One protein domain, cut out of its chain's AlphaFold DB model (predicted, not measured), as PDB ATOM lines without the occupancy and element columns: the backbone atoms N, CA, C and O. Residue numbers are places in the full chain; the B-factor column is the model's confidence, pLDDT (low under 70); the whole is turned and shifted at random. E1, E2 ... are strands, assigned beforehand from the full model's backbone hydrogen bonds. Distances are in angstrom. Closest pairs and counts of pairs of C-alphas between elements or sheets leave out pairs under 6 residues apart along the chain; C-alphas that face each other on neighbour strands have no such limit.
ATOM      1  N   GLY A   3     -50.465 -39.233 -44.588       90.81
ATOM      2  CA  GLY A   3     -51.037 -38.155 -45.391       90.81
ATOM      3  C   GLY A   3     -52.477 -38.441 -45.781       90.81
ATOM      4  O   GLY A   3     -52.930 -39.577 -45.707       90.81
ATOM      5  N   LYS A   4     -53.201 -37.407 -46.188       90.12
ATOM      6  CA  LYS A   4     -54.488 -37.577 -46.848       90.12
ATOM      7  C   LYS A   4     -54.746 -36.495 -47.879       90.12
ATOM      8  O   LYS A   4     -54.233 -35.385 -47.730       90.12
ATOM      9  N   ILE A   5     -55.554 -36.803 -48.879       88.25
ATOM     10  CA  ILE A   5     -56.224 -35.798 -49.701       88.25
ATOM     11  C   ILE A   5     -57.659 -35.708 -49.198       88.25
ATOM     12  O   ILE A   5     -58.333 -36.730 -49.108       88.25
ATOM     13  N   ASP A   6     -58.090 -34.511 -48.803       87.81
ATOM     14  CA  ASP A   6     -59.463 -34.301 -48.340       87.81
ATOM     15  C   ASP A   6     -60.472 -34.246 -49.501       87.81
ATOM     16  O   ASP A   6     -60.099 -34.241 -50.675       87.81
ATOM     17  N   PHE A   7     -61.766 -34.211 -49.176       86.19
ATOM     18  CA  PHE A   7     -62.855 -34.160 -50.164       86.19
ATOM     19  C   PHE A   7     -62.803 -32.919 -51.077       86.19
ATOM     20  O   PHE A   7     -63.347 -32.936 -52.179       86.19
ATOM     21  N   GLU A   8     -62.142 -31.841 -50.640       83.69
ATOM     22  CA  GLU A   8     -61.901 -30.636 -51.446       83.69
ATOM     23  C   GLU A   8     -60.688 -30.804 -52.378       83.69
ATOM     24  O   GLU A   8     -60.338 -29.903 -53.143       83.69
ATOM     25  N   GLY A   9     -60.033 -31.960 -52.319       82.44
ATOM     26  CA  GLY A   9     -58.857 -32.284 -53.096       82.44
ATOM     27  C   GLY A   9     -57.568 -31.723 -52.515       82.44
ATOM     28  O   GLY A   9     -56.585 -31.697 -53.250       82.44
ATOM     29  N   ASN A  10     -57.531 -31.273 -51.256       86.88
ATOM     30  CA  ASN A  10     -56.347 -30.666 -50.652       86.88
ATOM     31  C   ASN A  10     -55.475 -31.677 -49.894       86.88
ATOM     32  O   ASN A  10     -55.962 -32.509 -49.129       86.88
ATOM     33  N   LEU A  11     -54.153 -31.549 -50.033       87.12
ATOM     34  CA  LEU A  11     -53.181 -32.368 -49.320       87.12
ATOM     35  C   LEU A  11     -53.070 -31.939 -47.854       87.12
ATOM     36  O   LEU A  11     -52.734 -30.794 -47.531       87.12
ATOM     37  N   ARG A  12     -53.230 -32.909 -46.957       90.50
ATOM     38  CA  ARG A  12     -52.975 -32.776 -45.527       90.50
ATOM     39  C   ARG A  12     -51.954 -33.803 -45.063       90.50
ATOM     40  O   ARG A  12     -51.984 -34.959 -45.468       90.50
ATOM     41  N   ILE A  13     -51.053 -33.391 -44.177       91.38
ATOM     42  CA  ILE A  13     -50.016 -34.266 -43.612       91.38
ATOM     43  C   ILE A  13     -50.172 -34.289 -42.097       91.38
ATOM     44  O   ILE A  13     -50.285 -33.232 -41.472       91.38
ATOM     45  N   LEU A  14     -50.171 -35.487 -41.509       93.69
ATOM     46  CA  LEU A  14     -50.241 -35.651 -40.062       93.69
ATOM     47  C   LEU A  14     -48.938 -35.161 -39.426       93.69
ATOM     48  O   LEU A  14     -47.852 -35.654 -39.745       93.69
ATOM     49  N   ARG A  15     -49.037 -34.178 -38.532       92.06
ATOM     50  CA  ARG A  15     -47.906 -33.609 -37.793       92.06
ATOM     51  C   ARG A  15     -48.255 -33.514 -36.315       92.06
ATOM     52  O   ARG A  15     -49.406 -33.274 -35.962       92.06
ATOM     53  N   LYS A  16     -47.248 -33.645 -35.453       92.44
ATOM     54  CA  LYS A  16     -47.400 -33.415 -34.016       92.44
ATOM     55  C   LYS A  16     -47.279 -31.919 -33.724       92.44
ATOM     56  O   LYS A  16     -46.224 -31.334 -33.966       92.44
ATOM     57  N   VAL A  17     -48.340 -31.306 -33.215       88.06
ATOM     58  CA  VAL A  17     -48.398 -29.889 -32.830       88.06
ATOM     59  C   VAL A  17     -48.835 -29.812 -31.376       88.06
ATOM     60  O   VAL A  17     -49.884 -30.339 -31.025       88.06
ATOM     61  N   ALA A  18     -48.020 -29.181 -30.527       89.06
ATOM     62  CA  ALA A  18     -48.291 -29.050 -29.090       89.06
ATOM     63  C   ALA A  18     -48.627 -30.385 -28.382       89.06
ATOM     64  O   ALA A  18     -49.421 -30.423 -27.453       89.06
ATOM     65  N   GLY A  19     -48.021 -31.492 -28.825       90.75
ATOM     66  CA  GLY A  19     -48.248 -32.820 -28.244       90.75
ATOM     67  C   GLY A  19     -49.331 -33.655 -28.932       90.75
ATOM     68  O   GLY A  19     -49.321 -34.870 -28.759       90.75
ATOM     69  N   GLU A  20     -50.170 -33.052 -29.773       90.56
ATOM     70  CA  GLU A  20     -51.296 -33.710 -30.445       90.56
ATOM     71  C   GLU A  20     -51.004 -33.964 -31.927       90.56
ATOM     72  O   GLU A  20     -50.392 -33.135 -32.603       90.56
ATOM     73  N   GLU A  21     -51.455 -35.098 -32.461       92.56
ATOM     74  CA  GLU A  21     -51.373 -35.374 -33.896       92.56
ATOM     75  C   GLU A  21     -52.524 -34.683 -34.638       92.56
ATOM     76  O   GLU A  21     -53.696 -34.929 -34.360       92.56
ATOM     77  N   LYS A  22     -52.195 -33.803 -35.590       92.69
ATOM     78  CA  LYS A  22     -53.174 -33.065 -36.400       92.69
ATOM     79  C   LYS A  22     -52.822 -33.132 -37.878       92.69
ATOM     80  O   LYS A  22     -51.665 -32.968 -38.265       92.69
ATOM     81  N   TYR A  23     -53.832 -33.364 -38.712       90.56
ATOM     82  CA  TYR A  23     -53.701 -33.274 -40.164       90.56
ATOM     83  C   TYR A  23     -53.648 -31.805 -40.582       90.56
ATOM     84  O   TYR A  23     -54.665 -31.109 -40.586       90.56
ATOM     85  N   LEU A  24     -52.455 -31.335 -40.939       90.75
ATOM     86  CA  LEU A  24     -52.227 -29.949 -41.331       90.75
ATOM     87  C   LEU A  24     -52.335 -29.785 -42.841       90.75
ATOM     88  O   LEU A  24     -51.697 -30.527 -43.593       90.75
ATOM     89  N   LEU A  25     -53.086 -28.768 -43.259       89.38
ATOM     90  CA  LEU A  25     -53.180 -28.335 -44.648       89.38
ATOM     91  C   LEU A  25     -51.797 -27.952 -45.173       89.38
ATOM     92  O   LEU A  25     -51.064 -27.198 -44.532       89.38
ATOM     93  N   GLN A  26     -51.427 -28.506 -46.321       85.88
ATOM     94  CA  GLN A  26     -50.207 -28.112 -47.011       85.88
ATOM     95  C   GLN A  26     -50.529 -26.989 -47.990       85.88
ATOM     96  O   GLN A  26     -51.555 -27.019 -48.663       85.88
ATOM     97  N   HIS A  27     -49.646 -25.999 -48.058       81.25
ATOM     98  CA  HIS A  27     -49.762 -24.873 -48.980       81.25
ATOM     99  C   HIS A  27     -48.753 -25.003 -50.111       81.25
ATOM    100  O   HIS A  27     -47.674 -25.571 -49.924       81.25
ATOM    101  N   CYS A  28     -49.104 -24.461 -51.277       74.50
ATOM    102  CA  CYS A  28     -48.268 -24.531 -52.466       74.50
ATOM    103  C   CYS A  28     -46.993 -23.715 -52.266       74.50
ATOM    104  O   CYS A  28     -47.076 -22.492 -52.194       74.50
ATOM    105  N   PRO A  29     -45.804 -24.351 -52.235       70.00
ATOM    106  CA  PRO A  29     -44.564 -23.623 -51.992       70.00
ATOM    107  C   PRO A  29     -44.130 -22.766 -53.193       70.00
ATOM    108  O   PRO A  29     -43.157 -22.027 -53.087       70.00
ATOM    109  N   PHE A  30     -44.822 -22.870 -54.333       70.38
ATOM    110  CA  PHE A  30     -44.481 -22.173 -55.576       70.38
ATOM    111  C   PHE A  30     -45.531 -21.149 -56.024       70.38
ATOM    112  O   PHE A  30     -45.269 -20.384 -56.949       70.38
ATOM    113  N   LEU A  31     -46.716 -21.119 -55.407       66.50
ATOM    114  CA  LEU A  31     -47.693 -20.060 -55.648       66.50
ATOM    115  C   LEU A  31     -47.474 -18.956 -54.614       66.50
ATOM    116  O   LEU A  31     -47.357 -19.231 -53.424       66.50
ATOM    117  N   HIS A  32     -47.457 -17.696 -55.054       59.69
ATOM    118  CA  HIS A  32     -47.512 -16.573 -54.122       59.69
ATOM    119  C   HIS A  32     -48.861 -16.591 -53.379       59.69
ATOM    120  O   HIS A  32     -49.924 -16.515 -53.999       59.69
ATOM    121  N   GLY A  33     -48.803 -16.696 -52.048       61.75
ATOM    122  CA  GLY A  33     -49.960 -16.709 -51.146       61.75
ATOM    123  C   GLY A  33     -50.164 -18.042 -50.416       61.75
ATOM    124  O   GLY A  33     -49.617 -19.071 -50.796       61.75
ATOM    125  N   TRP A  34     -50.988 -18.030 -49.365       67.12
ATOM    126  CA  TRP A  34     -51.367 -19.208 -48.560       67.12
ATOM    127  C   TRP A  34     -52.376 -20.102 -49.295       67.12
ATOM    128  O   TRP A  34     -53.414 -20.501 -48.769       67.12
ATOM    129  N   LYS A  35     -52.088 -20.407 -50.556       74.25
ATOM    130  CA  LYS A  35     -52.944 -21.207 -51.422       74.25
ATOM    131  C   LYS A  35     -52.781 -22.693 -51.080       74.25
ATOM    132  O   LYS A  35     -51.639 -23.153 -51.052       74.25
ATOM    133  N   PRO A  36     -53.860 -23.431 -50.766       75.50
ATOM    134  CA  PRO A  36     -53.736 -24.847 -50.446       75.50
ATOM    135  C   PRO A  36     -53.135 -25.654 -51.604       75.50
ATOM    136  O   PRO A  36     -53.300 -25.325 -52.772       75.50
ATOM    137  N   CYS A  37     -52.391 -26.703 -51.286       75.31
ATOM    138  CA  CYS A  37     -51.969 -27.714 -52.248       75.31
ATOM    139  C   CYS A  37     -53.100 -28.703 -52.461       75.31
ATOM    140  O   CYS A  37     -53.605 -29.230 -51.477       75.31
ATOM    141  N   GLY A  38     -53.437 -29.019 -53.709       69.56
ATOM    142  CA  GLY A  38     -54.477 -29.996 -54.016       69.56
ATOM    143  C   GLY A  38     -54.581 -30.344 -55.499       69.56
ATOM    144  O   GLY A  38     -53.692 -29.968 -56.257       69.56
ATOM    145  N   ILE A  39     -55.672 -31.005 -55.913       57.84
ATOM    146  CA  ILE A  39     -55.985 -31.409 -57.311       57.84
ATOM    147  C   ILE A  39     -55.746 -30.286 -58.331       57.84
ATOM    148  O   ILE A  39     -55.365 -30.520 -59.471       57.84
ATOM    149  N   TRP A  40     -55.980 -29.041 -57.928       54.91
ATOM    150  CA  TRP A  40     -55.837 -27.860 -58.774       54.91
ATOM    151  C   TRP A  40     -54.393 -27.352 -58.889       54.91
ATOM    152  O   TRP A  40     -54.129 -26.378 -59.595       54.91
ATOM    153  N   CYS A  41     -53.450 -27.963 -58.174       64.94
ATOM    154  CA  CYS A  41     -52.057 -27.582 -58.214       64.94
ATOM    155  C   CYS A  41     -51.340 -28.430 -59.278       64.94
ATOM    156  O   CYS A  41     -51.098 -29.611 -59.036       64.94
ATOM    157  N   PRO A  42     -50.905 -27.838 -60.411       59.16
ATOM    158  CA  PRO A  42     -50.240 -28.559 -61.509       59.16
ATOM    159  C   PRO A  42     -48.887 -29.174 -61.116       59.16
ATOM    160  O   PRO A  42     -48.171 -29.722 -61.944       59.16
ATOM    161  N   LEU A  43     -48.501 -29.029 -59.850       62.44
ATOM    162  CA  LEU A  43     -47.281 -29.567 -59.281       62.44
ATOM    163  C   LEU A  43     -47.485 -30.926 -58.626       62.44
ATOM    164  O   LEU A  43     -46.484 -31.491 -58.204       62.44
ATOM    165  N   PHE A  44     -48.726 -31.395 -58.488       70.88
ATOM    166  CA  PHE A  44     -49.071 -32.664 -57.861       70.88
ATOM    167  C   PHE A  44     -49.556 -33.625 -58.940       70.88
ATOM    168  O   PHE A  44     -50.480 -33.306 -59.686       70.88
ATOM    169  N   GLU A  45     -48.924 -34.791 -59.019       75.75
ATOM    170  CA  GLU A  45     -49.464 -35.921 -59.776       75.75
ATOM    171  C   GLU A  45     -50.474 -36.703 -58.928       75.75
ATOM    172  O   GLU A  45     -50.595 -36.494 -57.719       75.75
ATOM    173  N   GLU A  46     -51.197 -37.623 -59.563       81.38
ATOM    174  CA  GLU A  46     -52.060 -38.556 -58.843       81.38
ATOM    175  C   GLU A  46     -51.231 -39.465 -57.913       81.38
ATOM    176  O   GLU A  46     -50.128 -39.883 -58.286       81.38
ATOM    177  N   PRO A  47     -51.728 -39.798 -56.704       82.56
ATOM    178  CA  PRO A  47     -51.042 -40.707 -55.797       82.56
ATOM    179  C   PRO A  47     -50.840 -42.080 -56.447       82.56
ATOM    180  O   PRO A  47     -51.785 -42.705 -56.929       82.56
ATOM    181  N   GLN A  48     -49.610 -42.581 -56.420       84.75
ATOM    182  CA  GLN A  48     -49.253 -43.897 -56.948       84.75
ATOM    183  C   GLN A  48     -48.852 -44.836 -55.818       84.75
ATOM    184  O   GLN A  48     -48.258 -44.412 -54.829       84.75
ATOM    185  N   THR A  49     -49.120 -46.129 -55.973       88.44
ATOM    186  CA  THR A  49     -48.656 -47.146 -55.024       88.44
ATOM    187  C   THR A  49     -47.485 -47.932 -55.591       88.44
ATOM    188  O   THR A  49     -47.385 -48.166 -56.794       88.44
ATOM    189  N   TYR A  50     -46.579 -48.357 -54.717       87.56
ATOM    190  CA  TYR A  50     -45.484 -49.253 -55.078       87.56
ATOM    191  C   TYR A  50     -45.153 -50.195 -53.919       87.56
ATOM    192  O   TYR A  50     -45.447 -49.911 -52.755       87.56
ATOM    193  N   LYS A  51     -44.555 -51.348 -54.243       89.88
ATOM    194  CA  LYS A  51     -44.305 -52.436 -53.291       89.88
ATOM    195  C   LYS A  51     -42.806 -52.627 -53.057       89.88
ATOM    196  O   LYS A  51     -42.054 -52.832 -54.006       89.88
ATOM    197  N   ILE A  52     -42.376 -52.628 -51.795       88.25
ATOM    198  CA  ILE A  52     -41.012 -53.005 -51.384       88.25
ATOM    199  C   ILE A  52     -41.103 -54.089 -50.315       88.25
ATOM    200  O   ILE A  52     -41.648 -53.832 -49.245       88.25
ATOM    201  N   LYS A  53     -40.510 -55.268 -50.571       80.38
ATOM    202  CA  LYS A  53     -40.359 -56.362 -49.582       80.38
ATOM    203  C   LYS A  53     -41.654 -56.619 -48.782       80.38
ATOM    204  O   LYS A  53     -41.641 -56.628 -47.557       80.38
ATOM    205  N   ASP A  54     -42.773 -56.718 -49.499       88.25
ATOM    206  CA  ASP A  54     -44.133 -56.929 -48.970       88.25
ATOM    207  C   ASP A  54     -44.845 -55.767 -48.271       88.25
ATOM    208  O   ASP A  54     -45.988 -55.924 -47.849       88.25
ATOM    209  N   LYS A  55     -44.264 -54.568 -48.262       86.25
ATOM    210  CA  LYS A  55     -44.949 -53.345 -47.822       86.25
ATOM    211  C   LYS A  55     -45.388 -52.496 -49.012       86.25
ATOM    212  O   LYS A  55     -44.621 -52.319 -49.958       86.25
ATOM    213  N   ILE A  56     -46.615 -51.982 -48.945       87.00
ATOM    214  CA  ILE A  56     -47.163 -51.012 -49.899       87.00
ATOM    215  C   ILE A  56     -46.866 -49.613 -49.370       87.00
ATOM    216  O   ILE A  56     -47.088 -49.331 -48.194       87.00
ATOM    217  N   PHE A  57     -46.371 -48.751 -50.247       87.81
ATOM    218  CA  PHE A  57     -46.131 -47.343 -49.970       87.81
ATOM    219  C   PHE A  57     -46.867 -46.492 -50.994       87.81
ATOM    220  O   PHE A  57     -47.019 -46.891 -52.152       87.81
ATOM    221  N   TRP A  58     -47.280 -45.308 -50.561       87.00
ATOM    222  CA  TRP A  58     -47.888 -44.301 -51.418       87.00
ATOM    223  C   TRP A  58     -46.863 -43.232 -51.768       87.00
ATOM    224  O   TRP A  58     -46.233 -42.648 -50.887       87.00
ATOM    225  N   ASN A  59     -46.719 -42.965 -53.057       86.56
ATOM    226  CA  ASN A  59     -45.921 -41.884 -53.598       86.56
ATOM    227  C   ASN A  59     -46.826 -40.787 -54.122       86.56
ATOM    228  O   ASN A  59     -47.745 -41.034 -54.898       86.56
ATOM    229  N   LEU A  60     -46.490 -39.562 -53.748       83.56
ATOM    230  CA  LEU A  60     -47.058 -38.365 -54.333       83.56
ATOM    231  C   LEU A  60     -45.912 -37.555 -54.926       83.56
ATOM    232  O   LEU A  60     -45.109 -36.961 -54.195       83.56
ATOM    233  N   ALA A  61     -45.797 -37.586 -56.252       77.88
ATOM    234  CA  ALA A  61     -44.800 -36.801 -56.953       77.88
ATOM    235  C   ALA A  61     -45.202 -35.324 -56.923       77.88
ATOM    236  O   ALA A  61     -46.299 -34.933 -57.321       77.88
ATOM    237  N   LEU A  62     -44.283 -34.512 -56.416       76.62
ATOM    238  CA  LEU A  62     -44.280 -33.066 -56.536       76.62
ATOM    239  C   LEU A  62     -43.279 -32.704 -57.627       76.62
ATOM    240  O   LEU A  62     -42.214 -33.316 -57.689       76.62
ATOM    241  N   CYS A  63     -43.539 -31.646 -58.391       69.25
ATOM    242  CA  CYS A  63     -42.685 -31.150 -59.486       69.25
ATOM    243  C   CYS A  63     -41.151 -31.301 -59.299       69.25
ATOM    244  O   CYS A  63     -40.443 -31.555 -60.268       69.25
ATOM    245  N   LYS A  64     -40.612 -31.158 -58.075       70.94
ATOM    246  CA  LYS A  64     -39.176 -31.358 -57.772       70.94
ATOM    247  C   LYS A  64     -38.864 -32.366 -56.654       70.94
ATOM    248  O   LYS A  64     -37.697 -32.507 -56.291       70.94
ATOM    249  N   LYS A  65     -39.862 -32.998 -56.029       77.88
ATOM    250  CA  LYS A  65     -39.683 -33.873 -54.852       77.88
ATOM    251  C   LYS A  65     -40.756 -34.952 -54.812       77.88
ATOM    252  O   LYS A  65     -41.894 -34.667 -55.125       77.88
ATOM    253  N   VAL A  66     -40.443 -36.145 -54.325       82.12
ATOM    254  CA  VAL A  66     -41.454 -37.187 -54.086       82.12
ATOM    255  C   VAL A  66     -41.734 -37.269 -52.591       82.12
ATOM    256  O   VAL A  66     -40.802 -37.371 -51.790       82.12
ATOM    257  N   LEU A  67     -43.008 -37.191 -52.207       84.44
ATOM    258  CA  LEU A  67     -43.443 -37.495 -50.847       84.44
ATOM    259  C   LEU A  67     -43.814 -38.971 -50.760       84.44
ATOM    260  O   LEU A  67     -44.605 -39.456 -51.563       84.44
ATOM    261  N   VAL A  68     -43.254 -39.655 -49.763       87.25
ATOM    262  CA  VAL A  68     -43.494 -41.076 -49.501       87.25
ATOM    263  C   VAL A  68     -44.308 -41.225 -48.219       87.25
ATOM    264  O   VAL A  68     -43.915 -40.721 -47.158       87.25
ATOM    265  N   PHE A  69     -45.423 -41.940 -48.302       87.69
ATOM    266  CA  PHE A  69     -46.328 -42.204 -47.193       87.69
ATOM    267  C   PHE A  69     -46.443 -43.708 -46.924       87.69
ATOM    268  O   PHE A  69     -46.482 -44.528 -47.838       87.69
ATOM    269  N   GLU A  70     -46.489 -44.053 -45.639       88.75
ATOM    270  CA  GLU A  70     -46.754 -45.419 -45.159       88.75
ATOM    271  C   GLU A  70     -48.257 -45.669 -45.012       88.75
ATOM    272  O   GLU A  70     -48.704 -46.806 -45.081       88.75
ATOM    273  N   ASP A  71     -49.017 -44.595 -44.800       89.31
ATOM    274  CA  ASP A  71     -50.464 -44.585 -44.634       89.31
ATOM    275  C   ASP A  71     -50.999 -43.345 -45.360       89.31
ATOM    276  O   ASP A  71     -50.502 -42.229 -45.140       89.31
ATOM    277  N   PHE A  72     -51.930 -43.546 -46.288       89.81
ATOM    278  CA  PHE A  72     -52.455 -42.489 -47.141       89.81
ATOM    279  C   PHE A  72     -53.937 -42.709 -47.423       89.81
ATOM    280  O   PHE A  72     -54.330 -43.798 -47.836       89.81
ATOM    281  N   ILE A  73     -54.738 -41.665 -47.213       89.69
ATOM    282  CA  ILE A  73     -56.193 -41.689 -47.403       89.69
ATOM    283  C   ILE A  73     -56.560 -40.720 -48.527       89.69
ATOM    284  O   ILE A  73     -56.101 -39.579 -48.537       89.69
ATOM    285  N   ASP A  74     -57.398 -41.154 -49.461       86.00
ATOM    286  CA  ASP A  74     -57.905 -40.314 -50.544       86.00
ATOM    287  C   ASP A  74     -59.428 -40.166 -50.439       86.00
ATOM    288  O   ASP A  74     -60.185 -41.018 -50.899       86.00
ATOM    289  N   GLU A  75     -59.873 -39.071 -49.819       87.62
ATOM    290  CA  GLU A  75     -61.290 -38.780 -49.556       87.62
ATOM    291  C   GLU A  75     -62.007 -38.220 -50.804       87.62
ATOM    292  O   GLU A  75     -63.210 -37.970 -50.767       87.62
TER     293      GLU A  75
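Overview. This is residues 3 to 75 of the 93 residues of an uncharacterized protein of Thermodesulfobacteria bacterium (UniProt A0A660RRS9). Two small, three-strand meanders, E1 E2 E3 and E4 E5 E6, form two sheets that come near each other around E1, E6 and E7, while the hairpins E2-E3 and E4-E5 reach away in different directions and a long loop, residues 26 to 47, joins the two. The last strand, E7, crosses back to the first sheet beside E1. The printed part has 73 residues, with seven named strands and no named helix; it is all strand, and compact, with a radius of gyration of the C-alphas of 12.8 A and spans of 41 by 33 by 22 A. The first sheet, E3 E2 E1 E7, is mixed; the second, E4 E5 E6, is antiparallel.

Along the chain. E1, residues 3 to 5, begins at C-alpha 3 (-51.037, -38.155, -45.391). E2, residues 11 to 17, is 17.3 A long and E3, residues 20 to 25, 15.3 A. E4 is residues 48 to 52, E5 residues 55 to 62 at 22.1 A, and E6 residues 65 to 69. E7, residues 71 to 74, ends at C-alpha 74 (-57.905, -40.314, -50.544).

Arrangement. E1 and E7 are parallel at 6 degrees, with N 5 and O 73 2.8 A apart. E1 and E2 form an antiparallel hairpin, N 4 to O 12 2.8 A, as do E2 and E3, N 15 to O 22 2.9 A. In the strongly twisted second sheet, inner strand E5 forms hairpins with E4, N 50 to O 57 3.0 A, and E6, N 60 to O 67 2.9 A. Between the sheets, the closest C-alphas of E5 and E7, Trp 58 and Phe 72, are 6.5 A apart. E3 and E5 are apart.

Size, cuts and confidence. The C-alphas farthest apart, Gly 33 and Lys 53, are 40.8 A apart. The printed part has no cut, and the link E3 to E4 is long. The pLDDT is under 70 at residues 31 to 34, 38 to 43 and 63.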